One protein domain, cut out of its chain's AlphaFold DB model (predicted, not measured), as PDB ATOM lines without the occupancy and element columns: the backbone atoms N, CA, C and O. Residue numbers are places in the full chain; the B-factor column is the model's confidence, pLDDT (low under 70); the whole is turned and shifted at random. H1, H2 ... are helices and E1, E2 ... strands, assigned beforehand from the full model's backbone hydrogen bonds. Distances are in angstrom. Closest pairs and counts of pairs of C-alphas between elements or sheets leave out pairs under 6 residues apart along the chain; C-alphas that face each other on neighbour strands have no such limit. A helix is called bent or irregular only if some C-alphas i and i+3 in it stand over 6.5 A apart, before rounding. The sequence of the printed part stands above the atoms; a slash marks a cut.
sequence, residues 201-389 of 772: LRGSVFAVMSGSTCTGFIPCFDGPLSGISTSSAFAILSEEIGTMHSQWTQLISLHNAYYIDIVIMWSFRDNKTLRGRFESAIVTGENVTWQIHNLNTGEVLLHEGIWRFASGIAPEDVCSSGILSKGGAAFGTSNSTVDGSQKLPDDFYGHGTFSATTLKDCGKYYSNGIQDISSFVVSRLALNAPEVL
ATOM      1  N   LEU A 201      35.193  50.667   1.343       50.66
ATOM      2  CA  LEU A 201      36.172  50.725   2.419       50.66
ATOM      3  C   LEU A 201      37.364  51.568   1.960       50.66
ATOM      4  O   LEU A 201      38.157  51.138   1.126       50.66
ATOM      5  N   ARG A 202      37.517  52.760   2.546       50.16
ATOM      6  CA  ARG A 202      38.664  53.663   2.327       50.16
ATOM      7  C   ARG A 202      39.958  53.208   3.029       50.16
ATOM      8  O   ARG A 202      40.876  54.001   3.194       50.16
ATOM      9  N   GLY A 203      40.036  51.943   3.440       58.16
ATOM     10  CA  GLY A 203      41.175  51.358   4.143       58.16
ATOM     11  C   GLY A 203      41.336  49.875   3.822       58.16
ATOM     12  O   GLY A 203      40.385  49.215   3.393       58.16
ATOM     13  N   SER A 204      42.548  49.354   4.005       65.88
ATOM     14  CA  SER A 204      42.907  47.979   3.658       65.88
ATOM     15  C   SER A 204      42.042  46.963   4.397       65.88
ATOM     16  O   SER A 204      42.061  46.904   5.629       65.88
ATOM     17  N   VAL A 205      41.331  46.112   3.650       72.94
ATOM     18  CA  VAL A 205      40.764  44.874   4.201       72.94
ATOM     19  C   VAL A 205      41.931  44.036   4.708       72.94
ATOM     20  O   VAL A 205      42.796  43.657   3.927       72.94
ATOM     21  N   PHE A 206      41.965  43.760   6.009       73.56
ATOM     22  CA  PHE A 206      42.985  42.907   6.612       73.56
ATOM     23  C   PHE A 206      42.487  41.481   6.820       73.56
ATOM     24  O   PHE A 206      43.324  40.590   6.884       73.56
ATOM     25  N   ALA A 207      41.168  41.261   6.921       75.50
ATOM     26  CA  ALA A 207      40.590  39.931   7.080       75.50
ATOM     27  C   ALA A 207      39.242  39.751   6.371       75.50
ATOM     28  O   ALA A 207      38.433  40.671   6.257       75.50
ATOM     29  N   VAL A 208      38.989  38.515   5.944       75.69
ATOM     30  CA  VAL A 208      37.688  38.006   5.485       75.69
ATOM     31  C   VAL A 208      37.348  36.780   6.337       75.69
ATOM     32  O   VAL A 208      38.249  36.136   6.866       75.69
ATOM     33  N   MET A 209      36.065  36.484   6.518       78.00
ATOM     34  CA  MET A 209      35.550  35.328   7.256       78.00
ATOM     35  C   MET A 209      34.256  34.839   6.600       78.00
ATOM     36  O   MET A 209      33.568  35.616   5.937       78.00
ATOM     37  N   SER A 210      33.871  33.587   6.842       76.81
ATOM     38  CA  SER A 210      32.654  32.988   6.282       76.81
ATOM     39  C   SER A 210      31.931  32.064   7.270       76.81
ATOM     40  O   SER A 210      32.469  31.690   8.315       76.81
ATOM     41  N   GLY A 211      30.729  31.624   6.890       76.25
ATOM     42  CA  GLY A 211      29.944  30.628   7.619       76.25
ATOM     43  C   GLY A 211      30.608  29.250   7.753       76.25
ATOM     44  O   GLY A 211      30.254  28.476   8.638       76.25
ATOM     45  N   SER A 212      31.594  28.951   6.905       73.00
ATOM     46  CA  SER A 212      32.439  27.751   6.975       73.00
ATOM     47  C   SER A 212      33.755  27.991   7.727       73.00
ATOM     48  O   SER A 212      34.270  27.066   8.355       73.00
ATOM     49  N   THR A 213      34.298  29.212   7.683       73.88
ATOM     50  CA  THR A 213      35.585  29.589   8.288       73.88
ATOM     51  C   THR A 213      35.495  30.952   8.980       73.88
ATOM     52  O   THR A 213      35.794  31.989   8.386       73.88
ATOM     53  N   CYS A 214      35.101  30.939  10.255       74.38
ATOM     54  CA  CYS A 214      35.174  32.091  11.161       74.38
ATOM     55  C   CYS A 214      36.237  31.920  12.268       74.38
ATOM     56  O   CYS A 214      36.734  32.909  12.797       74.38
ATOM     57  N   THR A 215      36.608  30.675  12.593       70.50
ATOM     58  CA  THR A 215      37.655  30.297  13.560       70.50
ATOM     59  C   THR A 215      38.449  29.085  13.041       70.50
ATOM     60  O   THR A 215      38.215  28.613  11.926       70.50
ATOM     61  N   GLY A 216      39.405  28.567  13.820       60.91
ATOM     62  CA  GLY A 216      40.111  27.307  13.532       60.91
ATOM     63  C   GLY A 216      41.442  27.453  12.786       60.91
ATOM     64  O   GLY A 216      42.363  26.682  13.039       60.91
ATOM     65  N   PHE A 217      41.580  28.448  11.909       57.66
ATOM     66  CA  PHE A 217      42.820  28.765  11.189       57.66
ATOM     67  C   PHE A 217      42.913  30.276  10.953       57.66
ATOM     68  O   PHE A 217      41.925  30.888  10.563       57.66
ATOM     69  N   ILE A 218      44.098  30.862  11.149       60.62
ATOM     70  CA  ILE A 218      44.428  32.241  10.746       60.62
ATOM     71  C   ILE A 218      45.779  32.206  10.023       60.62
ATOM     72  O   ILE A 218      46.810  32.509  10.626       60.62
ATOM     73  N   PRO A 219      45.824  31.781   8.752       60.50
ATOM     74  CA  PRO A 219      47.016  31.967   7.946       60.50
ATOM     75  C   PRO A 219      47.275  33.467   7.748       60.50
ATOM     76  O   PRO A 219      46.346  34.243   7.504       60.50
ATOM     77  N   CYS A 220      48.547  33.863   7.773       65.69
ATOM     78  CA  CYS A 220      48.947  35.041   7.013       65.69
ATOM     79  C   CYS A 220      48.757  34.756   5.520       65.69
ATOM     80  O   CYS A 220      48.969  33.624   5.075       65.69
ATOM     81  N   PHE A 221      48.409  35.775   4.746       62.06
ATOM     82  CA  PHE A 221      48.350  35.692   3.295       62.06
ATOM     83  C   PHE A 221      49.275  36.736   2.667       62.06
ATOM     84  O   PHE A 221      49.050  37.939   2.793       62.06
ATOM     85  N   ASP A 222      50.311  36.240   1.991       56.69
ATOM     86  CA  ASP A 222      51.264  37.022   1.202       56.69
ATOM     87  C   ASP A 222      50.717  37.200  -0.229       56.69
ATOM     88  O   ASP A 222      51.153  36.529  -1.168       56.69
ATOM     89  N   GLY A 223      49.705  38.055  -0.405       56.28
ATOM     90  CA  GLY A 223      49.137  38.329  -1.728       56.28
ATOM     91  C   GLY A 223      47.847  39.159  -1.733       56.28
ATOM     92  O   GLY A 223      47.258  39.415  -0.685       56.28
ATOM     93  N   PRO A 224      47.361  39.571  -2.919       53.53
ATOM     94  CA  PRO A 224      46.169  40.403  -3.045       53.53
ATOM     95  C   PRO A 224      44.878  39.621  -2.753       53.53
ATOM     96  O   PRO A 224      44.633  38.550  -3.313       53.53
ATOM     97  N   LEU A 225      43.993  40.201  -1.934       52.22
ATOM     98  CA  LEU A 225      42.724  39.579  -1.520       52.22
ATOM     99  C   LEU A 225      41.726  39.322  -2.661       52.22
ATOM    100  O   LEU A 225      40.766  38.580  -2.468       52.22
ATOM    101  N   SER A 226      41.946  39.879  -3.854       49.88
ATOM    102  CA  SER A 226      41.116  39.637  -5.043       49.88
ATOM    103  C   SER A 226      41.082  38.167  -5.490       49.88
ATOM    104  O   SER A 226      40.177  37.783  -6.227       49.88
ATOM    105  N   GLY A 227      42.029  37.338  -5.033       36.19
ATOM    106  CA  GLY A 227      42.022  35.887  -5.248       36.19
ATOM    107  C   GLY A 227      41.272  35.066  -4.188       36.19
ATOM    108  O   GLY A 227      41.186  33.846  -4.333       36.19
ATOM    109  N   ILE A 228      40.755  35.678  -3.114       47.62
ATOM    110  CA  ILE A 228      40.145  34.936  -2.002       47.62
ATOM    111  C   ILE A 228      38.659  34.662  -2.257       47.62
ATOM    112  O   ILE A 228      37.814  35.556  -2.234       47.62
ATOM    113  N   SER A 229      38.335  33.378  -2.426       44.09
ATOM    114  CA  SER A 229      36.954  32.901  -2.470       44.09
ATOM    115  C   SER A 229      36.258  33.098  -1.124       44.09
ATOM    116  O   SER A 229      36.732  32.640  -0.081       44.09
ATOM    117  N   THR A 230      35.067  33.691  -1.162       48.31
ATOM    118  CA  THR A 230      34.193  33.966  -0.006       48.31
ATOM    119  C   THR A 230      33.688  32.705   0.708       48.31
ATOM    120  O   THR A 230      33.070  32.793   1.766       48.31
ATOM    121  N   SER A 231      33.975  31.524   0.157       40.91
ATOM    122  CA  SER A 231      33.620  30.217   0.708       40.91
ATOM    123  C   SER A 231      34.658  29.598   1.654       40.91
ATOM    124  O   SER A 231      34.319  28.607   2.307       40.91
ATOM    125  N   SER A 232      35.910  30.085   1.711       43.31
ATOM    126  CA  SER A 232      36.997  29.250   2.263       43.31
ATOM    127  C   SER A 232      38.273  29.950   2.764       43.31
ATOM    128  O   SER A 232      39.341  29.337   2.697       43.31
ATOM    129  N   ALA A 233      38.222  31.187   3.263       49.88
ATOM    130  CA  ALA A 233      39.369  31.746   3.986       49.88
ATOM    131  C   ALA A 233      38.970  32.673   5.136       49.88
ATOM    132  O   ALA A 233      38.302  33.685   4.934       49.88
ATOM    133  N   PHE A 234      39.507  32.355   6.314       53.38
ATOM    134  CA  PHE A 234      40.095  33.370   7.177       53.38
ATOM    135  C   PHE A 234      41.520  33.621   6.670       53.38
ATOM    136  O   PHE A 234      42.238  32.660   6.392       53.38
ATOM    137  N   ALA A 235      41.937  34.876   6.542       57.22
ATOM    138  CA  ALA A 235      43.301  35.249   6.167       57.22
ATOM    139  C   ALA A 235      43.634  36.621   6.757       57.22
ATOM    140  O   ALA A 235      42.797  37.512   6.655       57.22
ATOM    141  N   ILE A 236      44.823  36.799   7.342       61.47
ATOM    142  CA  ILE A 236      45.355  38.132   7.672       61.47
ATOM    143  C   ILE A 236      46.344  38.549   6.586       61.47
ATOM    144  O   ILE A 236      47.290  37.807   6.321       61.47
ATOM    145  N   LEU A 237      46.174  39.726   5.977       63.59
ATOM    146  CA  LEU A 237      47.211  40.281   5.098       63.59
ATOM    147  C   LEU A 237      48.504  40.504   5.882       63.59
ATOM    148  O   LEU A 237      48.513  41.236   6.872       63.59
ATOM    149  N   SER A 238      49.598  39.888   5.430       62.72
ATOM    150  CA  SER A 238      50.893  39.965   6.116       62.72
ATOM    151  C   SER A 238      51.454  41.387   6.160       62.72
ATOM    152  O   SER A 238      51.997  41.807   7.184       62.72
ATOM    153  N   GLU A 239      51.234  42.145   5.087       65.06
ATOM    154  CA  GLU A 239      51.581  43.561   4.946       65.06
ATOM    155  C   GLU A 239      50.919  44.427   6.038       65.06
ATOM    156  O   GLU A 239      51.558  45.318   6.595       65.06
ATOM    157  N   GLU A 240      49.686  44.098   6.441       71.31
ATOM    158  CA  GLU A 240      48.908  44.851   7.436       71.31
ATOM    159  C   GLU A 240      49.184  44.439   8.895       71.31
ATOM    160  O   GLU A 240      48.725  45.098   9.833       71.31
ATOM    161  N   ILE A 241      49.977  43.384   9.139       73.56
ATOM    162  CA  ILE A 241      50.317  42.927  10.504       73.56
ATOM    163  C   ILE A 241      51.012  44.036  11.306       73.56
ATOM    164  O   ILE A 241      50.782  44.176  12.513       73.56
ATOM    165  N   GLY A 242      51.865  44.814  10.632       78.56
ATOM    166  CA  GLY A 242      52.610  45.937  11.201       78.56
ATOM    167  C   GLY A 242      51.842  47.261  11.242       78.56
ATOM    168  O   GLY A 242      52.331  48.210  11.856       78.56
ATOM    169  N   THR A 243      50.658  47.351  10.629       82.12
ATOM    170  CA  THR A 243      49.938  48.621  10.475       82.12
ATOM    171  C   THR A 243      49.364  49.105  11.801       82.12
ATOM    172  O   THR A 243      48.477  48.488  12.398       82.12
ATOM    173  N   MET A 244      49.870  50.253  12.250       88.50
ATOM    174  CA  MET A 244      49.354  50.984  13.402       88.50
ATOM    175  C   MET A 244      47.965  51.555  13.084       88.50
ATOM    176  O   MET A 244      47.769  52.247  12.082       88.50
ATOM    177  N   HIS A 245      46.997  51.259  13.943       87.50
ATOM    178  CA  HIS A 245      45.629  51.764  13.866       87.50
ATOM    179  C   HIS A 245      45.050  51.957  15.274       87.50
ATOM    180  O   HIS A 245      45.510  51.348  16.241       87.50
ATOM    181  N   SER A 246      43.996  52.761  15.398       91.00
ATOM    182  CA  SER A 246      43.132  52.819  16.593       91.00
ATOM    183  C   SER A 246      41.668  52.499  16.279       91.00
ATOM    184  O   SER A 246      40.837  52.471  17.182       91.00
ATOM    185  N   GLN A 247      41.340  52.241  15.008       89.38
ATOM    186  CA  GLN A 247      39.994  51.903  14.546       89.38
ATOM    187  C   GLN A 247      40.052  50.860  13.424       89.38
ATOM    188  O   GLN A 247      41.007  50.828  12.640       89.38
ATOM    189  N   TRP A 248      39.013  50.034  13.321       88.81
ATOM    190  CA  TRP A 248      38.743  49.220  12.134       88.81
ATOM    191  C   TRP A 248      37.238  49.110  11.886       88.81
ATOM    192  O   TRP A 248      36.436  49.326  12.793       88.81
ATOM    193  N   THR A 249      36.847  48.724  10.678       86.00
ATOM    194  CA  THR A 249      35.438  48.526  10.311       86.00
ATOM    195  C   THR A 249      35.211  47.095   9.854       86.00
ATOM    196  O   THR A 249      35.974  46.567   9.050       86.00
ATOM    197  N   GLN A 250      34.156  46.475  10.378       88.44
ATOM    198  CA  GLN A 250      33.680  45.139  10.040       88.44
ATOM    199  C   GLN A 250      32.365  45.257   9.258       88.44
ATOM    200  O   GLN A 250      31.404  45.853   9.739       88.44
ATOM    201  N   LEU A 251      32.315  44.672   8.065       83.00
ATOM    202  CA  LEU A 251      31.137  44.611   7.200       83.00
ATOM    203  C   LEU A 251      30.614  43.175   7.179       83.00
ATOM    204  O   LEU A 251      31.370  42.271   6.812       83.00
ATOM    205  N   ILE A 252      29.354  42.959   7.558       83.94
ATOM    206  CA  ILE A 252      28.733  41.629   7.616       83.94
ATOM    207  C   ILE A 252      27.653  41.502   6.538       83.94
ATOM    208  O   ILE A 252      26.781  42.357   6.393       83.94
ATOM    209  N   SER A 253      27.729  40.400   5.803       80.69
ATOM    210  CA  SER A 253      26.853  39.971   4.721       80.69
ATOM    211  C   SER A 253      26.061  38.739   5.169       80.69
ATOM    212  O   SER A 253      26.675  37.724   5.508       80.69
ATOM    213  N   LEU A 254      24.728  38.811   5.165       79.31
ATOM    214  CA  LEU A 254      23.818  37.795   5.721       79.31
ATOM    215  C   LEU A 254      22.973  37.060   4.674       79.31
ATOM    216  O   LEU A 254      22.397  36.023   4.983       79.31
ATOM    217  N   HIS A 255      22.875  37.569   3.446       65.69
ATOM    218  CA  HIS A 255      22.016  36.970   2.412       65.69
ATOM    219  C   HIS A 255      22.805  36.307   1.278       65.69
ATOM    220  O   HIS A 255      22.433  35.248   0.779       65.69
ATOM    221  N   ASN A 256      23.907  36.927   0.869       61.31
ATOM    222  CA  ASN A 256      24.858  36.415  -0.111       61.31
ATOM    223  C   ASN A 256      26.205  37.125   0.104       61.31
ATOM    224  O   ASN A 256      26.320  37.996   0.959       61.31
ATOM    225  N   ALA A 257      27.234  36.798  -0.677       55.75
ATOM    226  CA  ALA A 257      28.553  37.410  -0.512       55.75
ATOM    227  C   ALA A 257      28.633  38.902  -0.910       55.75
ATOM    228  O   ALA A 257      29.692  39.510  -0.734       55.75
ATOM    229  N   TYR A 258      27.570  39.463  -1.485       51.44
ATOM    230  CA  TYR A 258      27.590  40.687  -2.283       51.44
ATOM    231  C   TYR A 258      26.929  41.875  -1.577       51.44
ATOM    232  O   TYR A 258      27.443  42.989  -1.654       51.44
ATOM    233  N   TYR A 259      25.838  41.639  -0.847       55.34
ATOM    234  CA  TYR A 259      25.213  42.653   0.003       55.34
ATOM    235  C   TYR A 259      25.902  42.750   1.361       55.34
ATOM    236  O   TYR A 259      26.488  41.786   1.849       55.34
ATOM    237  N   ILE A 260      25.837  43.928   1.974       67.44
ATOM    238  CA  ILE A 260      26.260  44.157   3.355       67.44
ATOM    239  C   ILE A 260      25.006  44.574   4.110       67.44
ATOM    240  O   ILE A 260      24.312  45.509   3.712       67.44
ATOM    241  N   ASP A 261      24.706  43.824   5.158       76.12
ATOM    242  CA  ASP A 261      23.486  43.918   5.953       76.12
ATOM    243  C   ASP A 261      23.740  44.679   7.261       76.12
ATOM    244  O   ASP A 261      22.859  45.388   7.747       76.12
ATOM    245  N   ILE A 262      24.952  44.561   7.815       81.25
ATOM    246  CA  ILE A 262      25.367  45.185   9.077       81.25
ATOM    247  C   ILE A 262      26.772  45.777   8.918       81.25
ATOM    248  O   ILE A 262      27.676  45.127   8.383       81.25
ATOM    249  N   VAL A 263      26.978  46.982   9.445       83.88
ATOM    250  CA  VAL A 263      28.297  47.594   9.654       83.88
ATOM    251  C   VAL A 263      28.577  47.637  11.150       83.88
ATOM    252  O   VAL A 263      27.722  48.052  11.926       83.88
ATOM    253  N   ILE A 264      29.781  47.251  11.565       91.00
ATOM    254  CA  ILE A 264      30.279  47.448  12.927       91.00
ATOM    255  C   ILE A 264      31.581  48.245  12.838       91.00
ATOM    256  O   ILE A 264      32.589  47.754  12.330       91.00
ATOM    257  N   MET A 265      31.570  49.469  13.350       89.25
ATOM    258  CA  MET A 265      32.749  50.326  13.477       89.25
ATOM    259  C   MET A 265      33.364  50.105  14.860       89.25
ATOM    260  O   MET A 265      32.694  50.299  15.872       89.25
ATOM    261  N   TRP A 266      34.628  49.692  14.912       94.12
ATOM    262  CA  TRP A 266      35.363  49.396  16.141       94.12
ATOM    263  C   TRP A 266      36.311  50.553  16.456       94.12
ATOM    264  O   TRP A 266      37.162  50.895  15.633       94.12
ATOM    265  N   SER A 267      36.204  51.123  17.656       94.25
ATOM    266  CA  SER A 267      37.135  52.128  18.174       94.25
ATOM    267  C   SER A 267      37.846  51.611  19.417       94.25
ATOM    268  O   SER A 267      37.211  51.251  20.408       94.25
ATOM    269  N   PHE A 268      39.173  51.581  19.359       94.88
ATOM    270  CA  PHE A 268      40.043  51.132  20.441       94.88
ATOM    271  C   PHE A 268      40.652  52.334  21.162       94.88
ATOM    272  O   PHE A 268      40.910  53.377  20.559       94.88
ATOM    273  N   ARG A 269      40.922  52.178  22.461       93.31
ATOM    274  CA  ARG A 269      41.469  53.257  23.299       93.31
ATOM    275  C   ARG A 269      42.867  53.719  22.866       93.31
ATOM    276  O   ARG A 269      43.227  54.870  23.112       93.31
ATOM    277  N   ASP A 270      43.661  52.828  22.283       93.38
ATOM    278  CA  ASP A 270      45.061  53.062  21.951       93.38
ATOM    279  C   ASP A 270      45.468  52.523  20.567       93.38
ATOM    280  O   ASP A 270      44.844  51.649  19.952       93.38
ATOM    281  N   ASN A 271      46.543  53.123  20.055       94.00
ATOM    282  CA  ASN A 271      47.083  52.838  18.737       94.00
ATOM    283  C   ASN A 271      48.055  51.648  18.816       94.00
ATOM    284  O   ASN A 271      49.041  51.708  19.554       94.00
ATOM    285  N   LYS A 272      47.777  50.573  18.068       92.62
ATOM    286  CA  LYS A 272      48.540  49.311  18.073       92.62
ATOM    287  C   LYS A 272      48.673  48.749  16.664       92.62
ATOM    288  O   LYS A 272      47.829  49.009  15.804       92.62
ATOM    289  N   THR A 273      49.695  47.921  16.459       89.06
ATOM    290  CA  THR A 273      49.790  47.035  15.294       89.06
ATOM    291  C   THR A 273      48.709  45.957  15.365       89.06
ATOM    292  O   THR A 273      48.204  45.641  16.448       89.06
ATOM    293  N   LEU A 274      48.362  45.348  14.230       85.00
ATOM    294  CA  LEU A 274      47.368  44.271  14.196       85.00
ATOM    295  C   LEU A 274      47.800  43.068  15.039       85.00
ATOM    296  O   LEU A 274      46.989  42.554  15.811       85.00
ATOM    297  N   ARG A 275      49.090  42.700  14.998       83.06
ATOM    298  CA  ARG A 275      49.658  41.720  15.938       83.06
ATOM    299  C   ARG A 275      49.437  42.148  17.391       83.06
ATOM    300  O   ARG A 275      48.758  41.433  18.119       83.06
ATOM    301  N   GLY A 276      49.927  43.324  17.790       87.12
ATOM    302  CA  GLY A 276      49.866  43.784  19.183       87.12
ATOM    303  C   GLY A 276      48.442  43.880  19.745       87.12
ATOM    304  O   GLY A 276      48.239  43.685  20.946       87.12
ATOM    305  N   ARG A 277      47.443  44.121  18.882       90.94
ATOM    306  CA  ARG A 277      46.025  44.093  19.263       90.94
ATOM    307  C   ARG A 277      45.496  42.679  19.497       90.94
ATOM    308  O   ARG A 277      44.862  42.438  20.518       90.94
ATOM    309  N   PHE A 278      45.773  41.730  18.600       86.50
ATOM    310  CA  PHE A 278      45.386  40.328  18.812       86.50
ATOM    311  C   PHE A 278      46.108  39.712  20.026       86.50
ATOM    312  O   PHE A 278      45.465  39.035  20.828       86.50
ATOM    313  N   GLU A 279      47.399  40.003  20.219       85.94
ATOM    314  CA  GLU A 279      48.167  39.603  21.410       85.94
ATOM    315  C   GLU A 279      47.518  40.142  22.702       85.94
ATOM    316  O   GLU A 279      47.259  39.381  23.638       85.94
ATOM    317  N   SER A 280      47.178  41.438  22.731       90.94
ATOM    318  CA  SER A 280      46.467  42.072  23.855       90.94
ATOM    319  C   SER A 280      45.091  41.439  24.092       90.94
ATOM    320  O   SER A 280      44.768  41.072  25.222       90.94
ATOM    321  N   ALA A 281      44.290  41.252  23.038       90.38
ATOM    322  CA  ALA A 281      42.948  40.676  23.119       90.38
ATOM    323  C   ALA A 281      42.955  39.244  23.685       90.38
ATOM    324  O   ALA A 281      42.059  38.872  24.441       90.38
ATOM    325  N   ILE A 282      43.981  38.449  23.366       85.50
ATOM    326  CA  ILE A 282      44.167  37.099  23.917       85.50
ATOM    327  C   ILE A 282      44.551  37.157  25.405       85.50
ATOM    328  O   ILE A 282      43.941  36.462  26.224       85.50
ATOM    329  N   VAL A 283      45.542  37.979  25.777       86.75
ATOM    330  CA  VAL A 283      46.119  37.990  27.136       86.75
ATOM    331  C   VAL A 283      45.255  38.773  28.128       86.75
ATOM    332  O   VAL A 283      44.775  38.210  29.118       86.75
ATOM    333  N   THR A 284      45.022  40.061  27.876       90.62
ATOM    334  CA  THR A 284      44.277  40.963  28.776       90.62
ATOM    335  C   THR A 284      42.827  41.164  28.352       90.62
ATOM    336  O   THR A 284      41.972  41.375  29.210       90.62
ATOM    337  N   GLY A 285      42.546  41.057  27.053       93.00
ATOM    338  CA  GLY A 285      41.399  41.704  26.424       93.00
ATOM    339  C   GLY A 285      41.743  43.126  25.966       93.00
ATOM    340  O   GLY A 285      42.713  43.722  26.444       93.00
ATOM    341  N   GLU A 286      40.944  43.648  25.040       95.44
ATOM    342  CA  GLU A 286      40.990  45.030  24.550       95.44
ATOM    343  C   GLU A 286      39.724  45.785  24.951       95.44
ATOM    344  O   GLU A 286      38.627  45.258  24.779       95.44
ATOM    345  N   ASN A 287      39.849  47.031  25.415       96.31
ATOM    346  CA  ASN A 287      38.692  47.913  25.580       96.31
ATOM    347  C   ASN A 287      38.262  48.457  24.211       96.31
ATOM    348  O   ASN A 287      39.077  49.063  23.505       96.31
ATOM    349  N   VAL A 288      36.986  48.273  23.869       97.06
ATOM    350  CA  VAL A 288      36.417  48.684  22.579       97.06
ATOM    351  C   VAL A 288      35.105  49.431  22.789       97.06
ATOM    352  O   VAL A 288      34.247  48.991  23.555       97.06
ATOM    353  N   THR A 289      34.930  50.522  22.049       96.69
ATOM    354  CA  THR A 289      33.620  51.114  21.768       96.69
ATOM    355  C   THR A 289      33.223  50.727  20.347       96.69
ATOM    356  O   THR A 289      33.984  50.953  19.402       96.69
ATOM    357  N   TRP A 290      32.038  50.150  20.180       95.88
ATOM    358  CA  TRP A 290      31.490  49.746  18.893       95.88
ATOM    359  C   TRP A 290      30.279  50.592  18.521       95.88
ATOM    360  O   TRP A 290      29.364  50.736  19.330       95.88
ATOM    361  N   GLN A 291      30.219  51.056  17.274       91.69
ATOM    362  CA  GLN A 291      28.981  51.550  16.673       91.69
ATOM    363  C   GLN A 291      28.474  50.517  15.663       91.69
ATOM    364  O   GLN A 291      29.191  50.166  14.723       91.69
ATOM    365  N   ILE A 292      27.256  50.019  15.860       89.31
ATOM    366  CA  ILE A 292      26.591  49.071  14.960       89.31
ATOM    367  C   ILE A 292      25.578  49.846  14.125       89.31
ATOM    368  O   ILE A 292      24.764  50.567  14.691       89.31
ATOM    369  N   HIS A 293      25.594  49.675  12.805       77.12
ATOM    370  CA  HIS A 293      24.562  50.173  11.893       77.12
ATOM    371  C   HIS A 293      23.910  48.971  11.207       77.12
ATOM    372  O   HIS A 293      24.574  48.237  10.470       77.12
ATOM    373  N   ASN A 294      22.621  48.750  11.453       75.88
ATOM    374  CA  ASN A 294      21.838  47.706  10.801       75.88
ATOM    375  C   ASN A 294      21.163  48.292   9.557       75.88
ATOM    376  O   ASN A 294      20.213  49.071   9.639       75.88
ATOM    377  N   LEU A 295      21.666  47.918   8.384       68.25
ATOM    378  CA  LEU A 295      21.308  48.540   7.110       68.25
ATOM    379  C   LEU A 295      19.944  48.074   6.581       68.25
ATOM    380  O   LEU A 295      19.371  48.725   5.710       68.25
ATOM    381  N   ASN A 296      19.409  46.972   7.118       64.88
ATOM    382  CA  ASN A 296      18.059  46.502   6.806       64.88
ATOM    383  C   ASN A 296      16.971  47.215   7.630       64.88
ATOM    384  O   ASN A 296      15.818  47.229   7.204       64.88
ATOM    385  N   THR A 297      17.307  47.801   8.788       63.03
ATOM    386  CA  THR A 297      16.344  48.498   9.669       63.03
ATOM    387  C   THR A 297      16.581  50.006   9.786       63.03
ATOM    388  O   THR A 297      15.674  50.723  10.201       63.03
ATOM    389  N   GLY A 298      17.775  50.497   9.440       58.53
ATOM    390  CA  GLY A 298      18.209  51.876   9.704       58.53
ATOM    391  C   GLY A 298      18.595  52.138  11.168       58.53
ATOM    392  O   GLY A 298      18.820  53.286  11.548       58.53
ATOM    393  N   GLU A 299      18.653  51.094  11.997       74.12
ATOM    394  CA  GLU A 299      18.988  51.174  13.419       74.12
ATOM    395  C   GLU A 299      20.491  51.423  13.626       74.12
ATOM    396  O   GLU A 299      21.330  50.779  12.990       74.12
ATOM    397  N   VAL A 300      20.827  52.323  14.555       79.31
ATOM    398  CA  VAL A 300      22.207  52.598  14.973       79.31
ATOM    399  C   VAL A 300      22.326  52.401  16.482       79.31
ATOM    400  O   VAL A 300      21.622  53.054  17.251       79.31
ATOM    401  N   LEU A 301      23.227  51.514  16.902       87.56
ATOM    402  CA  LEU A 301      23.483  51.163  18.301       87.56
ATOM    403  C   LEU A 301      24.925  51.499  18.692       87.56
ATOM    404  O   LEU A 301      25.824  51.533  17.850       87.56
ATOM    405  N   LEU A 302      25.146  51.715  19.989       94.25
ATOM    406  CA  LEU A 302      26.455  51.976  20.581       94.25
ATOM    407  C   LEU A 302      26.677  51.005  21.743       94.25
ATOM    408  O   LEU A 302      25.902  51.021  22.696       94.25
ATOM    409  N   HIS A 303      27.731  50.196  21.671       96.56
ATOM    410  CA  HIS A 303      28.151  49.273  22.729       96.56
ATOM    411  C   HIS A 303      29.558  49.633  23.224       96.56
ATOM    412  O   HIS A 303      30.406  50.053  22.438       96.56
ATOM    413  N   GLU A 304      29.844  49.422  24.507       97.50
ATOM    414  CA  GLU A 304      31.198  49.528  25.073       97.50
ATOM    415  C   GLU A 304      31.494  48.303  25.941       97.50
ATOM    416  O   GLU A 304      30.655  47.878  26.735       97.50
ATOM    417  N   GLY A 305      32.685  47.721  25.796       96.50
ATOM    418  CA  GLY A 305      33.026  46.489  26.496       96.50
ATOM    419  C   GLY A 305      34.462  46.025  26.274       96.50
ATOM    420  O   GLY A 305      35.343  46.799  25.889       96.50
ATOM    421  N   ILE A 306      34.697  44.740  26.547       96.31
ATOM    422  CA  ILE A 306      36.013  44.104  26.417       96.31
ATOM    423  C   ILE A 306      35.955  43.040  25.324       96.31
ATOM    424  O   ILE A 306      35.208  42.068  25.431       96.31
ATOM    425  N   TRP A 307      36.790  43.173  24.297       95.31
ATOM    426  CA  TRP A 307      36.992  42.123  23.305       95.31
ATOM    427  C   TRP A 307      38.134  41.200  23.725       95.31
ATOM    428  O   TRP A 307      39.288  41.621  23.842       95.31
ATOM    429  N   ARG A 308      37.815  39.921  23.922       90.44
ATOM    430  CA  ARG A 308      38.774  38.828  24.061       90.44
ATOM    431  C   ARG A 308      38.636  37.918  22.853       90.44
ATOM    432  O   ARG A 308      37.730  37.093  22.793       90.44
ATOM    433  N   PHE A 309      39.532  38.078  21.881       83.81
ATOM    434  CA  PHE A 309      39.452  37.370  20.601       83.81
ATOM    435  C   PHE A 309      39.208  35.858  20.777       83.81
ATOM    436  O   PHE A 309      38.261  35.316  20.211       83.81
ATOM    437  N   ALA A 310      40.043  35.215  21.596       76.12
ATOM    438  CA  ALA A 310      39.978  33.810  21.985       76.12
ATOM    439  C   ALA A 310      40.809  33.591  23.263       76.12
ATOM    440  O   ALA A 310      41.683  34.404  23.576       76.12
ATOM    441  N   SER A 311      40.620  32.463  23.954       67.94
ATOM    442  CA  SER A 311      41.540  32.002  25.008       67.94
ATOM    443  C   SER A 311      42.189  30.656  24.657       67.94
ATOM    444  O   SER A 311      41.743  29.934  23.762       67.94
ATOM    445  N   GLY A 312      43.300  30.332  25.329       65.69
ATOM    446  CA  GLY A 312      44.074  29.112  25.061       65.69
ATOM    447  C   GLY A 312      44.887  29.131  23.757       65.69
ATOM    448  O   GLY A 312      45.300  28.072  23.290       65.69
ATOM    449  N   ILE A 313      45.105  30.315  23.179       69.75
ATOM    450  CA  ILE A 313      46.035  30.586  22.074       69.75
ATOM    451  C   ILE A 313      47.274  31.276  22.664       69.75
ATOM    452  O   ILE A 313      47.125  32.090  23.577       69.75
ATOM    453  N   ALA A 314      48.478  30.973  22.171       72.06
ATOM    454  CA  ALA A 314      49.671  31.734  22.532       72.06
ATOM    455  C   ALA A 314      49.765  33.009  21.660       72.06
ATOM    456  O   ALA A 314      49.467  32.931  20.468       72.06
ATOM    457  N   PRO A 315      50.153  34.183  22.194       69.69
ATOM    458  CA  PRO A 315      50.290  35.418  21.407       69.69
ATOM    459  C   PRO A 315      51.119  35.246  20.119       69.69
ATOM    460  O   PRO A 315      50.744  35.743  19.058       69.69
ATOM    461  N   GLU A 316      52.189  34.454  20.193       70.25
ATOM    462  CA  GLU A 316      53.074  34.092  19.083       70.25
ATOM    463  C   GLU A 316      52.442  33.179  18.010       70.25
ATOM    464  O   GLU A 316      52.970  33.100  16.900       70.25
ATOM    465  N   ASP A 317      51.313  32.519  18.299       69.44
ATOM    466  CA  ASP A 317      50.567  31.730  17.312       69.44
ATOM    467  C   ASP A 317      49.694  32.607  16.396       69.44
ATOM    468  O   ASP A 317      49.204  32.129  15.370       69.44
ATOM    469  N   VAL A 318      49.485  33.890  16.721       68.31
ATOM    470  CA  VAL A 318      48.732  34.806  15.853       68.31
ATOM    471  C   VAL A 318      49.451  34.927  14.509       68.31
ATOM    472  O   VAL A 318      50.549  35.481  14.418       68.31
ATOM    473  N   CYS A 319      48.783  34.459  13.450       64.50
ATOM    474  CA  CYS A 319      49.331  34.400  12.094       64.50
ATOM    475  C   CYS A 319      50.456  33.343  11.923       64.50
ATOM    476  O   CYS A 319      51.292  33.448  11.026       64.50
ATOM    477  N   SER A 320      50.488  32.300  12.765       61.62
ATOM    478  CA  SER A 320      51.352  31.120  12.584       61.62
ATOM    479  C   SER A 320      50.673  30.031  11.735       61.62
ATOM    480  O   SER A 320      49.455  30.008  11.545       61.62
ATOM    481  N   SER A 321      51.457  29.089  11.198       49.84
ATOM    482  CA  SER A 321      50.941  27.960  10.413       49.84
ATOM    483  C   SER A 321      50.384  26.844  11.316       49.84
ATOM    484  O   SER A 321      50.952  25.748  11.377       49.84
ATOM    485  N   GLY A 322      49.295  27.123  12.038       50.34
ATOM    486  CA  GLY A 322      48.712  26.224  13.042       50.34
ATOM    487  C   GLY A 322      47.183  26.281  13.144       50.34
ATOM    488  O   GLY A 322      46.533  27.178  12.609       50.34
ATOM    489  N   ILE A 323      46.608  25.295  13.845       44.75
ATOM    490  CA  ILE A 323      45.177  25.271  14.191       44.75
ATOM    491  C   ILE A 323      44.960  26.240  15.354       44.75
ATOM    492  O   ILE A 323      45.417  25.986  16.471       44.75
ATOM    493  N   LEU A 324      44.249  27.331  15.092       52.78
ATOM    494  CA  LEU A 324      44.022  28.415  16.041       52.78
ATOM    495  C   LEU A 324      42.666  28.280  16.736       52.78
ATOM    496  O   LEU A 324      41.627  28.096  16.106       52.78
ATOM    497  N   SER A 325      42.699  28.415  18.062       52.06
ATOM    498  CA  SER A 325      41.641  28.083  19.024       52.06
ATOM    499  C   SER A 325      41.347  26.573  19.171       52.06
ATOM    500  O   SER A 325      40.717  25.930  18.337       52.06
ATOM    501  N   LYS A 326      41.706  26.021  20.341       54.94
ATOM    502  CA  LYS A 326      40.973  24.906  20.986       54.94
ATOM    503  C   LYS A 326      39.895  25.459  21.930       54.94
ATOM    504  O   LYS A 326      39.672  24.921  23.010       54.94
ATOM    505  N   GLY A 327      39.354  26.623  21.590       61.25
ATOM    506  CA  GLY A 327      38.732  27.532  22.546       61.25
ATOM    507  C   GLY A 327      37.708  28.470  21.925       61.25
ATOM    508  O   GLY A 327      37.256  29.355  22.622       61.25
ATOM    509  N   GLY A 328      37.350  28.303  20.650       76.25
ATOM    510  CA  GLY A 328      36.488  29.252  19.948       76.25
ATOM    511  C   GLY A 328      37.113  30.642  19.763       76.25
ATOM    512  O   GLY A 328      38.226  30.909  20.220       76.25
ATOM    513  N   ALA A 329      36.406  31.509  19.040       81.56
ATOM    514  CA  ALA A 329      36.765  32.905  18.799       81.56
ATOM    515  C   ALA A 329      35.554  33.675  18.236       81.56
ATOM    516  O   ALA A 329      34.698  33.072  17.578       81.56
ATOM    517  N   ALA A 330      35.469  34.988  18.474       87.75
ATOM    518  CA  ALA A 330      34.302  35.791  18.090       87.75
ATOM    519  C   ALA A 330      34.641  37.207  17.589       87.75
ATOM    520  O   ALA A 330      35.519  37.884  18.130       87.75
ATOM    521  N   PHE A 331      33.885  37.664  16.584       90.88
ATOM    522  CA  PHE A 331      33.956  39.010  16.010       90.88
ATOM    523  C   PHE A 331      32.572  39.654  16.034       90.88
ATOM    524  O   PHE A 331      31.692  39.340  15.224       90.88
ATOM    525  N   GLY A 332      32.393  40.549  16.997       92.88
ATOM    526  CA  GLY A 332      31.147  41.243  17.264       92.88
ATOM    527  C   GLY A 332      31.242  42.087  18.530       92.88
ATOM    528  O   GLY A 332      32.334  42.317  19.050       92.88
ATOM    529  N   THR A 333      30.087  42.520  19.018       95.81
ATOM    530  CA  THR A 333      29.927  43.558  20.044       95.81
ATOM    531  C   THR A 333      29.039  43.076  21.188       95.81
ATOM    532  O   THR A 333      28.220  42.178  20.995       95.81
ATOM    533  N   SER A 334      29.181  43.687  22.361       96.12
ATOM    534  CA  SER A 334      28.325  43.510  23.543       96.12
ATOM    535  C   SER A 334      28.632  44.652  24.519       96.12
ATOM    536  O   SER A 334      29.746  45.176  24.501       96.12
ATOM    537  N   ASN A 335      27.716  44.984  25.424       96.81
ATOM    538  CA  ASN A 335      27.960  45.883  26.563       96.81
ATOM    539  C   ASN A 335      28.725  45.182  27.712       96.81
ATOM    540  O   ASN A 335      28.599  45.538  28.886       96.81
ATOM    541  N   SER A 336      29.455  44.108  27.397       94.88
ATOM    542  CA  SER A 336      30.129  43.225  28.349       94.88
ATOM    543  C   SER A 336      31.437  42.667  27.758       94.88
ATOM    544  O   SER A 336      32.109  43.337  26.971       94.88
ATOM    545  N   THR A 337      31.848  41.457  28.146       94.56
ATOM    546  CA  THR A 337      33.042  40.804  27.595       94.56
ATOM    547  C   THR A 337      32.657  39.870  26.450       94.56
ATOM    548  O   THR A 337      32.066  38.814  26.673       94.56
ATOM    549  N   VAL A 338      33.053  40.215  25.226       93.25
ATOM    550  CA  VAL A 338      32.989  39.315  24.066       93.25
ATOM    551  C   VAL A 338      34.187  38.368  24.136       93.25
ATOM    552  O   VAL A 338      35.290  38.763  23.774       93.25
ATOM    553  N   ASP A 339      33.985  37.132  24.598       89.94
ATOM    554  CA  ASP A 339      35.019  36.087  24.639       89.94
ATOM    555  C   ASP A 339      34.525  34.806  23.952       89.94
ATOM    556  O   ASP A 339      33.611  34.141  24.443       89.94
ATOM    557  N   GLY A 340      35.152  34.433  22.831       82.00
ATOM    558  CA  GLY A 340      34.793  33.226  22.070       82.00
ATOM    559  C   GLY A 340      34.994  31.903  22.825       82.00
ATOM    560  O   GLY A 340      34.466  30.870  22.417       82.00
ATOM    561  N   SER A 341      35.703  31.918  23.956       80.06
ATOM    562  CA  SER A 341      35.872  30.748  24.830       80.06
ATOM    563  C   SER A 341      34.840  30.625  25.944       80.06
ATOM    564  O   SER A 341      34.765  29.580  26.595       80.06
ATOM    565  N   GLN A 342      34.017  31.655  26.134       85.88
ATOM    566  CA  GLN A 342      32.991  31.705  27.168       85.88
ATOM    567  C   GLN A 342      31.587  31.532  26.563       85.88
ATOM    568  O   GLN A 342      31.418  31.133  25.407       85.88
ATOM    569  N   LYS A 343      30.553  31.778  27.372       88.56
ATOM    570  CA  LYS A 343      29.168  31.848  26.900       88.56
ATOM    571  C   LYS A 343      29.013  33.068  25.979       88.56
ATOM    572  O   LYS A 343      29.485  34.147  26.318       88.56
ATOM    573  N   LEU A 344      28.282  32.894  24.878       90.00
ATOM    574  CA  LEU A 344      27.675  33.979  24.098       90.00
ATOM    575  C   LEU A 344      27.023  35.030  25.033       90.00
ATOM    576  O   LEU A 344      26.173  34.640  25.844       90.00
ATOM    577  N   PRO A 345      27.385  36.325  24.941       94.00
ATOM    578  CA  PRO A 345      26.683  37.394  25.649       94.00
ATOM    579  C   PRO A 345      25.220  37.506  25.203       94.00
ATOM    580  O   PRO A 345      24.915  37.370  24.019       94.00
ATOM    581  N   ASP A 346      24.314  37.775  26.144       94.12
ATOM    582  CA  ASP A 346      22.866  37.829  25.875       94.12
ATOM    583  C   ASP A 346      22.433  39.039  25.021       94.12
ATOM    584  O   ASP A 346      21.292  39.088  24.585       94.12
ATOM    585  N   ASP A 347      23.342  39.981  24.756       94.12
ATOM    586  CA  ASP A 347      23.171  41.166  23.905       94.12
ATOM    587  C   ASP A 347      24.109  41.164  22.675       94.12
ATOM    588  O   ASP A 347      24.317  42.195  22.035       94.12
ATOM    589  N   PHE A 348      24.721  40.020  22.338       94.50
ATOM    590  CA  PHE A 348      25.767  39.954  21.315       94.50
ATOM    591  C   PHE A 348      25.262  40.254  19.891       94.50
ATOM    592  O   PHE A 348      24.299  39.642  19.425       94.50
ATOM    593  N   TYR A 349      25.971  41.132  19.172       93.94
ATOM    594  CA  TYR A 349      25.805  41.357  17.726       93.94
ATOM    595  C   TYR A 349      27.085  40.967  16.981       93.94
ATOM    596  O   TYR A 349      28.129  41.577  17.220       93.94
ATOM    597  N   GLY A 350      27.024  39.999  16.064       92.25
ATOM    598  CA  GLY A 350      28.189  39.534  15.297       92.25
ATOM    599  C   GLY A 350      28.149  38.043  14.961       92.25
ATOM    600  O   GLY A 350      27.086  37.426  14.939       92.25
ATOM    601  N   HIS A 351      29.317  37.444  14.717       88.38
ATOM    602  CA  HIS A 351      29.442  35.994  14.521       88.38
ATOM    603  C   HIS A 351      30.759  35.421  15.066       88.38
ATOM    604  O   HIS A 351      31.713  36.150  15.355       88.38
ATOM    605  N   GLY A 352      30.804  34.101  15.232       85.75
ATOM    606  CA  GLY A 352      31.939  33.387  15.809       85.75
ATOM    607  C   GLY A 352      31.554  31.989  16.280       85.75
ATOM    608  O   GLY A 352      30.396  31.589  16.188       85.75
ATOM    609  N   THR A 353      32.516  31.259  16.842       82.44
ATOM    610  CA  THR A 353      32.218  30.060  17.638       82.44
ATOM    611  C   THR A 353      32.419  30.377  19.105       82.44
ATOM    612  O   THR A 353      33.547  30.661  19.510       82.44
ATOM    613  N   PHE A 354      31.344  30.276  19.881       80.69
ATOM    614  CA  PHE A 354      31.390  30.327  21.337       80.69
ATOM    615  C   PHE A 354      31.505  28.902  21.888       80.69
ATOM    616  O   PHE A 354      30.718  28.026  21.526       80.69
ATOM    617  N   SER A 355      32.469  28.681  22.781       70.38
ATOM    618  CA  SER A 355      32.920  27.372  23.286       70.38
ATOM    619  C   SER A 355      33.821  26.551  22.342       70.38
ATOM    620  O   SER A 355      33.918  26.754  21.135       70.38
ATOM    621  N   ALA A 356      34.548  25.615  22.953       58.56
ATOM    622  CA  ALA A 356      35.866  25.167  22.514       58.56
ATOM    623  C   ALA A 356      35.956  24.200  21.314       58.56
ATOM    624  O   ALA A 356      37.072  23.912  20.877       58.56
ATOM    625  N   THR A 357      34.850  23.616  20.831       52.97
ATOM    626  CA  THR A 357      34.925  22.290  20.172       52.97
ATOM    627  C   THR A 357      34.297  22.135  18.784       52.97
ATOM    628  O   THR A 357      34.562  21.106  18.158       52.97
ATOM    629  N   THR A 358      33.505  23.078  18.251       60.06
ATOM    630  CA  THR A 358      32.923  22.914  16.898       60.06
ATOM    631  C   THR A 358      32.759  24.202  16.092       60.06
ATOM    632  O   THR A 358      32.176  25.159  16.579       60.06
ATOM    633  N   LEU A 359      33.095  24.149  14.795       67.44
ATOM    634  CA  LEU A 359      32.806  25.186  13.784       67.44
ATOM    635  C   LEU A 359      31.304  25.391  13.473       67.44
ATOM    636  O   LEU A 359      30.960  26.165  12.586       67.44
ATOM    637  N   LYS A 360      30.395  24.698  14.175       69.19
ATOM    638  CA  LYS A 360      28.945  24.685  13.891       69.19
ATOM    639  C   LYS A 360      28.277  26.053  14.004       69.19
ATOM    640  O   LYS A 360      27.218  26.247  13.416       69.19
ATOM    641  N   ASP A 361      28.876  26.968  14.758       75.19
ATOM    642  CA  ASP A 361      28.319  28.295  14.999       75.19
ATOM    643  C   ASP A 361      28.888  29.374  14.059       75.19
ATOM    644  O   ASP A 361      28.329  30.460  13.988       75.19
ATOM    645  N   CYS A 362      29.906  29.069  13.234       80.00
ATOM    646  CA  CYS A 362      30.411  30.028  12.238       80.00
ATOM    647  C   CYS A 362      29.347  30.471  11.230       80.00
ATOM    648  O   CYS A 362      29.320  31.637  10.836       80.00
ATOM    649  N   GLY A 363      28.466  29.547  10.834       80.12
ATOM    650  CA  GLY A 363      27.352  29.792   9.916       80.12
ATOM    651  C   GLY A 363      26.205  30.605  10.512       80.12
ATOM    652  O   GLY A 363      25.186  30.748   9.850       80.12
ATOM    653  N   LYS A 364      26.346  31.101  11.746       86.56
ATOM    654  CA  LYS A 364      25.310  31.834  12.469       86.56
ATOM    655  C   LYS A 364      25.732  33.277  12.669       86.56
ATOM    656  O   LYS A 364      26.779  33.548  13.252       86.56
ATOM    657  N   TYR A 365      24.873  34.192  12.251       90.19
ATOM    658  CA  TYR A 365      24.887  35.546  12.775       90.19
ATOM    659  C   TYR A 365      24.016  35.610  14.032       90.19
ATOM    660  O   TYR A 365      23.091  34.811  14.207       90.19
ATOM    661  N   TYR A 366      24.331  36.553  14.907       91.31
ATOM    662  CA  TYR A 366      23.576  36.850  16.111       91.31
ATOM    663  C   TYR A 366      23.260  38.342  16.149       91.31
ATOM    664  O   TYR A 366      24.132  39.168  15.868       91.31
ATOM    665  N   SER A 367      22.030  38.673  16.528       91.00
ATOM    666  CA  SER A 367      21.568  40.034  16.798       91.00
ATOM    667  C   SER A 367      20.913  40.061  18.178       91.00
ATOM    668  O   SER A 367      20.009  39.280  18.467       91.00
ATOM    669  N   ASN A 368      21.414  40.926  19.065       90.62
ATOM    670  CA  ASN A 368      20.995  41.006  20.469       90.62
ATOM    671  C   ASN A 368      20.956  39.628  21.176       90.62
ATOM    672  O   ASN A 368      19.945  39.245  21.762       90.62
ATOM    673  N   GLY A 369      22.014  38.826  21.005       87.94
ATOM    674  CA  GLY A 369      22.141  37.464  21.547       87.94
ATOM    675  C   GLY A 369      21.251  36.398  20.883       87.94
ATOM    676  O   GLY A 369      21.503  35.200  21.040       87.94
ATOM    677  N   ILE A 370      20.243  36.796  20.103       86.69
ATOM    678  CA  ILE A 370      19.349  35.896  19.370       86.69
ATOM    679  C   ILE A 370      20.054  35.433  18.094       86.69
ATOM    680  O   ILE A 370      20.658  36.225  17.375       86.69
ATOM    681  N   GLN A 371      19.986  34.132  17.806       87.38
ATOM    682  CA  GLN A 371      20.523  33.591  16.561       87.38
ATOM    683  C   GLN A 371      19.630  33.997  15.383       87.38
ATOM    684  O   GLN A 371      18.436  33.692  15.380       87.38
ATOM    685  N   ASP A 372      20.225  34.610  14.365       80.19
ATOM    686  CA  ASP A 372      19.557  34.865  13.094       80.19
ATOM    687  C   ASP A 372      19.263  33.534  12.363       80.19
ATOM    688  O   ASP A 372      19.935  32.511  12.564       80.19
ATOM    689  N   ILE A 373      18.230  33.542  11.521       63.09
ATOM    690  CA  ILE A 373      17.790  32.396  10.714       63.09
ATOM    691  C   ILE A 373      18.519  32.296   9.368       63.09
ATOM    692  O   ILE A 373      18.260  31.358   8.610       63.09
ATOM    693  N   SER A 374      19.413  33.241   9.066       64.88
ATOM    694  CA  SER A 374      20.267  33.178   7.881       64.88
ATOM    695  C   SER A 374      21.058  31.860   7.778       64.88
ATOM    696  O   SER A 374      21.589  31.332   8.756       64.88
ATOM    697  N   SER A 375      21.164  31.354   6.547       66.62
ATOM    698  CA  SER A 375      22.013  30.226   6.148       66.62
ATOM    699  C   SER A 375      23.383  30.652   5.593       66.62
ATOM    700  O   SER A 375      24.169  29.796   5.178       66.62
ATOM    701  N   PHE A 376      23.674  31.956   5.560       76.62
ATOM    702  CA  PHE A 376      24.863  32.535   4.943       76.62
ATOM    703  C   PHE A 376      25.439  33.658   5.812       76.62
ATOM    704  O   PHE A 376      24.763  34.635   6.105       76.62
ATOM    705  N   VAL A 377      26.726  33.583   6.153       84.00
ATOM    706  CA  VAL A 377      27.437  34.713   6.766       84.00
ATOM    707  C   VAL A 377      28.783  34.894   6.081       84.00
ATOM    708  O   VAL A 377      29.532  33.928   5.928       84.00
ATOM    709  N   VAL A 378      29.114  36.126   5.707       81.38
ATOM    710  CA  VAL A 378      30.481  36.566   5.392       81.38
ATOM    711  C   VAL A 378      30.762  37.849   6.161       81.38
ATOM    712  O   VAL A 378      29.898  38.711   6.263       81.38
ATOM    713  N   SER A 379      31.967  37.983   6.702       84.56
ATOM    714  CA  SER A 379      32.428  39.187   7.399       84.56
ATOM    715  C   SER A 379      33.739  39.657   6.779       84.56
ATOM    716  O   SER A 379      34.570  38.836   6.388       84.56
ATOM    717  N   ARG A 380      33.923  40.970   6.645       79.75
ATOM    718  CA  ARG A 380      35.130  41.601   6.086       79.75
ATOM    719  C   ARG A 380      35.590  42.699   7.031       79.75
ATOM    720  O   ARG A 380      34.794  43.579   7.339       79.75
ATOM    721  N   LEU A 381      36.839  42.659   7.483       83.12
ATOM    722  CA  LEU A 381      37.396  43.627   8.425       83.12
ATOM    723  C   LEU A 381      38.511  44.442   7.765       83.12
ATOM    724  O   LEU A 381      39.379  43.869   7.105       83.12
ATOM    725  N   ALA A 382      38.496  45.763   7.951       78.88
ATOM    726  CA  ALA A 382      39.423  46.698   7.315       78.88
ATOM    727  C   ALA A 382      39.953  47.779   8.263       78.88
ATOM    728  O   ALA A 382      39.186  48.390   9.011       78.88
ATOM    729  N   LEU A 383      41.266  48.019   8.221       79.44
ATOM    730  CA  LEU A 383      41.956  48.967   9.102       79.44
ATOM    731  C   LEU A 383      41.690  50.412   8.687       79.44
ATOM    732  O   LEU A 383      41.591  50.705   7.498       79.44
ATOM    733  N   ASN A 384      41.646  51.321   9.668       68.19
ATOM    734  CA  ASN A 384      41.642  52.772   9.443       68.19
ATOM    735  C   ASN A 384      40.572  53.257   8.436       68.19
ATOM    736  O   ASN A 384      40.786  54.231   7.719       68.19
ATOM    737  N   ALA A 385      39.404  52.603   8.413       61.75
ATOM    738  CA  ALA A 385      38.241  52.977   7.606       61.75
ATOM    739  C   ALA A 385      37.110  53.558   8.493       61.75
ATOM    740  O   ALA A 385      36.075  52.906   8.648       61.75
ATOM    741  N   PRO A 386      37.294  54.746   9.117       50.91
ATOM    742  CA  PRO A 386      36.304  55.356  10.015       50.91
ATOM    743  C   PRO A 386      35.079  55.903   9.274       50.91
ATOM    744  O   PRO A 386      34.052  56.169   9.884       50.91
ATOM    745  N   GLU A 387      35.194  56.081   7.961       48.69
ATOM    746  CA  GLU A 387      34.134  56.549   7.086       48.69
ATOM    747  C   GLU A 387      33.763  55.407   6.138       48.69
ATOM    748  O   GLU A 387      34.468  55.113   5.169       48.69
ATOM    749  N   VAL A 388      32.648  54.744   6.437       47.88
ATOM    750  CA  VAL A 388      31.950  53.928   5.444       47.88
ATOM    751  C   VAL A 388      31.243  54.906   4.521       47.88
ATOM    752  O   VAL A 388      30.250  55.514   4.911       47.88
ATOM    753  N   LEU A 389      31.774  55.090   3.310       41.28
ATOM    754  CA  LEU A 389      31.144  55.961   2.328       41.28
ATOM    755  C   LEU A 389      29.812  55.330   1.904       41.28
ATOM    756  O   LEU A 389      29.782  54.366   1.136       41.28
TER     757      LEU A 389
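What this domain is: This is residues 201 to 389 of the 772 residues of the protein "Hypothetical protein" of Aplanochytrium stocchinoi (UniProt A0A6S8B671). What does the model look like at first sight? A large, twisted sheet of eight strands is curled like part of a barrel, and a small sheet, E7, E9 and E10, lies across its open side, with E7 near the middle of the whole. Helix H2 packs at one end of the curl, with the short helix H1 touching it, and two long stretches with no named element, residues 211 to 234 and 309 to 328, have their C-alphas 8 to 20 A and 8 to 19 A from the mean of all C-alphas. What is it made of, and how large is it? The printed part has 189 residues with two named helices and eleven named strands, in the order E1 E2 H1 E3 E4 H2 E5 E6 E7 E8 E9 E10 E11; the large sheet, E2 E1 E11 E3 E4 E5 E6 E8, is mixed, the small one antiparallel, and the class is mostly strand, with under half of the residues, 85, in named elements. It is compact and rounded, with a radius of gyration of the C-alphas of 14.7 A and spans of 39 by 34 by 33 A.

How they stand to each other: How does the large sheet run? From one edge strand to the other it holds E2, residues 235 to 237, E1, 205 to 210, E11, 378 to 383, E3, 245 to 253, E4, 262 to 272, E5, 286 to 294, E6, 299 to 308, and E8, 337 to 339. Neighbours are antiparallel up to E6, with N 237 and O 206 at 3.1 A, N 209 and O 379 at 2.8 A, N 251 and O 380 at 2.8 A, N 250 and O 264 at 2.8 A, N 265 and O 291 at 2.8 A, and N 290 and O 303 at 2.8 A, each within hydrogen-bond range. E6 and E8 are parallel, their directions 66 degrees apart, with N 338 and O 306 at 2.8 A. Where does the small sheet stand? E7, residues 329 to 333, E9, 349 to 353, and E10, 365 to 367, are antiparallel in that order, with N 331 and O 351 at 2.9 A and N 350 and O 366 at 3.0 A. The closest C-alphas of E6 and E7 are those of His 303 and Thr 333, 6.6 A apart, while E4 and E9 are near each other, with 5 pairs of C-alphas within 10 A. Where are the helices? H2, residues 274 to 283, is on the large sheet, its closest C-alphas to E6 being those of Ala 281 and Arg 308, 4.7 A apart, and every O i to N i+4 pair in it is within hydrogen-bond range. H1, residues 238 to 242, is on that sheet too and touches H2, the closest C-alphas being those of Ile 241 and Leu 274 at 4.9 A. H1 is only just irregular, C-alphas 239 and 242 being 6.8 A apart, with 0 of 1 O i to N i+4 pairs and 1 of 2 O i to N i+3 pairs within range.

Where its parts are: Where do the first and last strands lie? E1 begins at C-alpha 205, (40.764, 44.874, 4.201), and E11 ends at C-alpha 383, (41.956, 48.967, 9.102). Which elements are long? From first to last C-alpha E6 measures 25.6 A, E4 25.2 A, E3 24.0 A, E5 23.7 A, E11 17.3 A, E1 14.5 A and H2 14.4 A. E4 bends by 88 degrees at residue 269 and E6 by 69 degrees at residue 305.

The domain as a whole: How far does it reach? The two C-alphas farthest apart are those of Thr 297 and Glu 316, at 40.6 A, and the printed part has no cut. Which links are long? Those from E1 to E2, E6 to E7 and E9 to E10 are long; in the first two, residues 216 to 217 pair antiparallel with residues 323 to 324. Where is confidence low? The mean pLDDT of the printed part is 75.9, and 67 residues are under 70, among them residues 216 to 239 and 317 to 327.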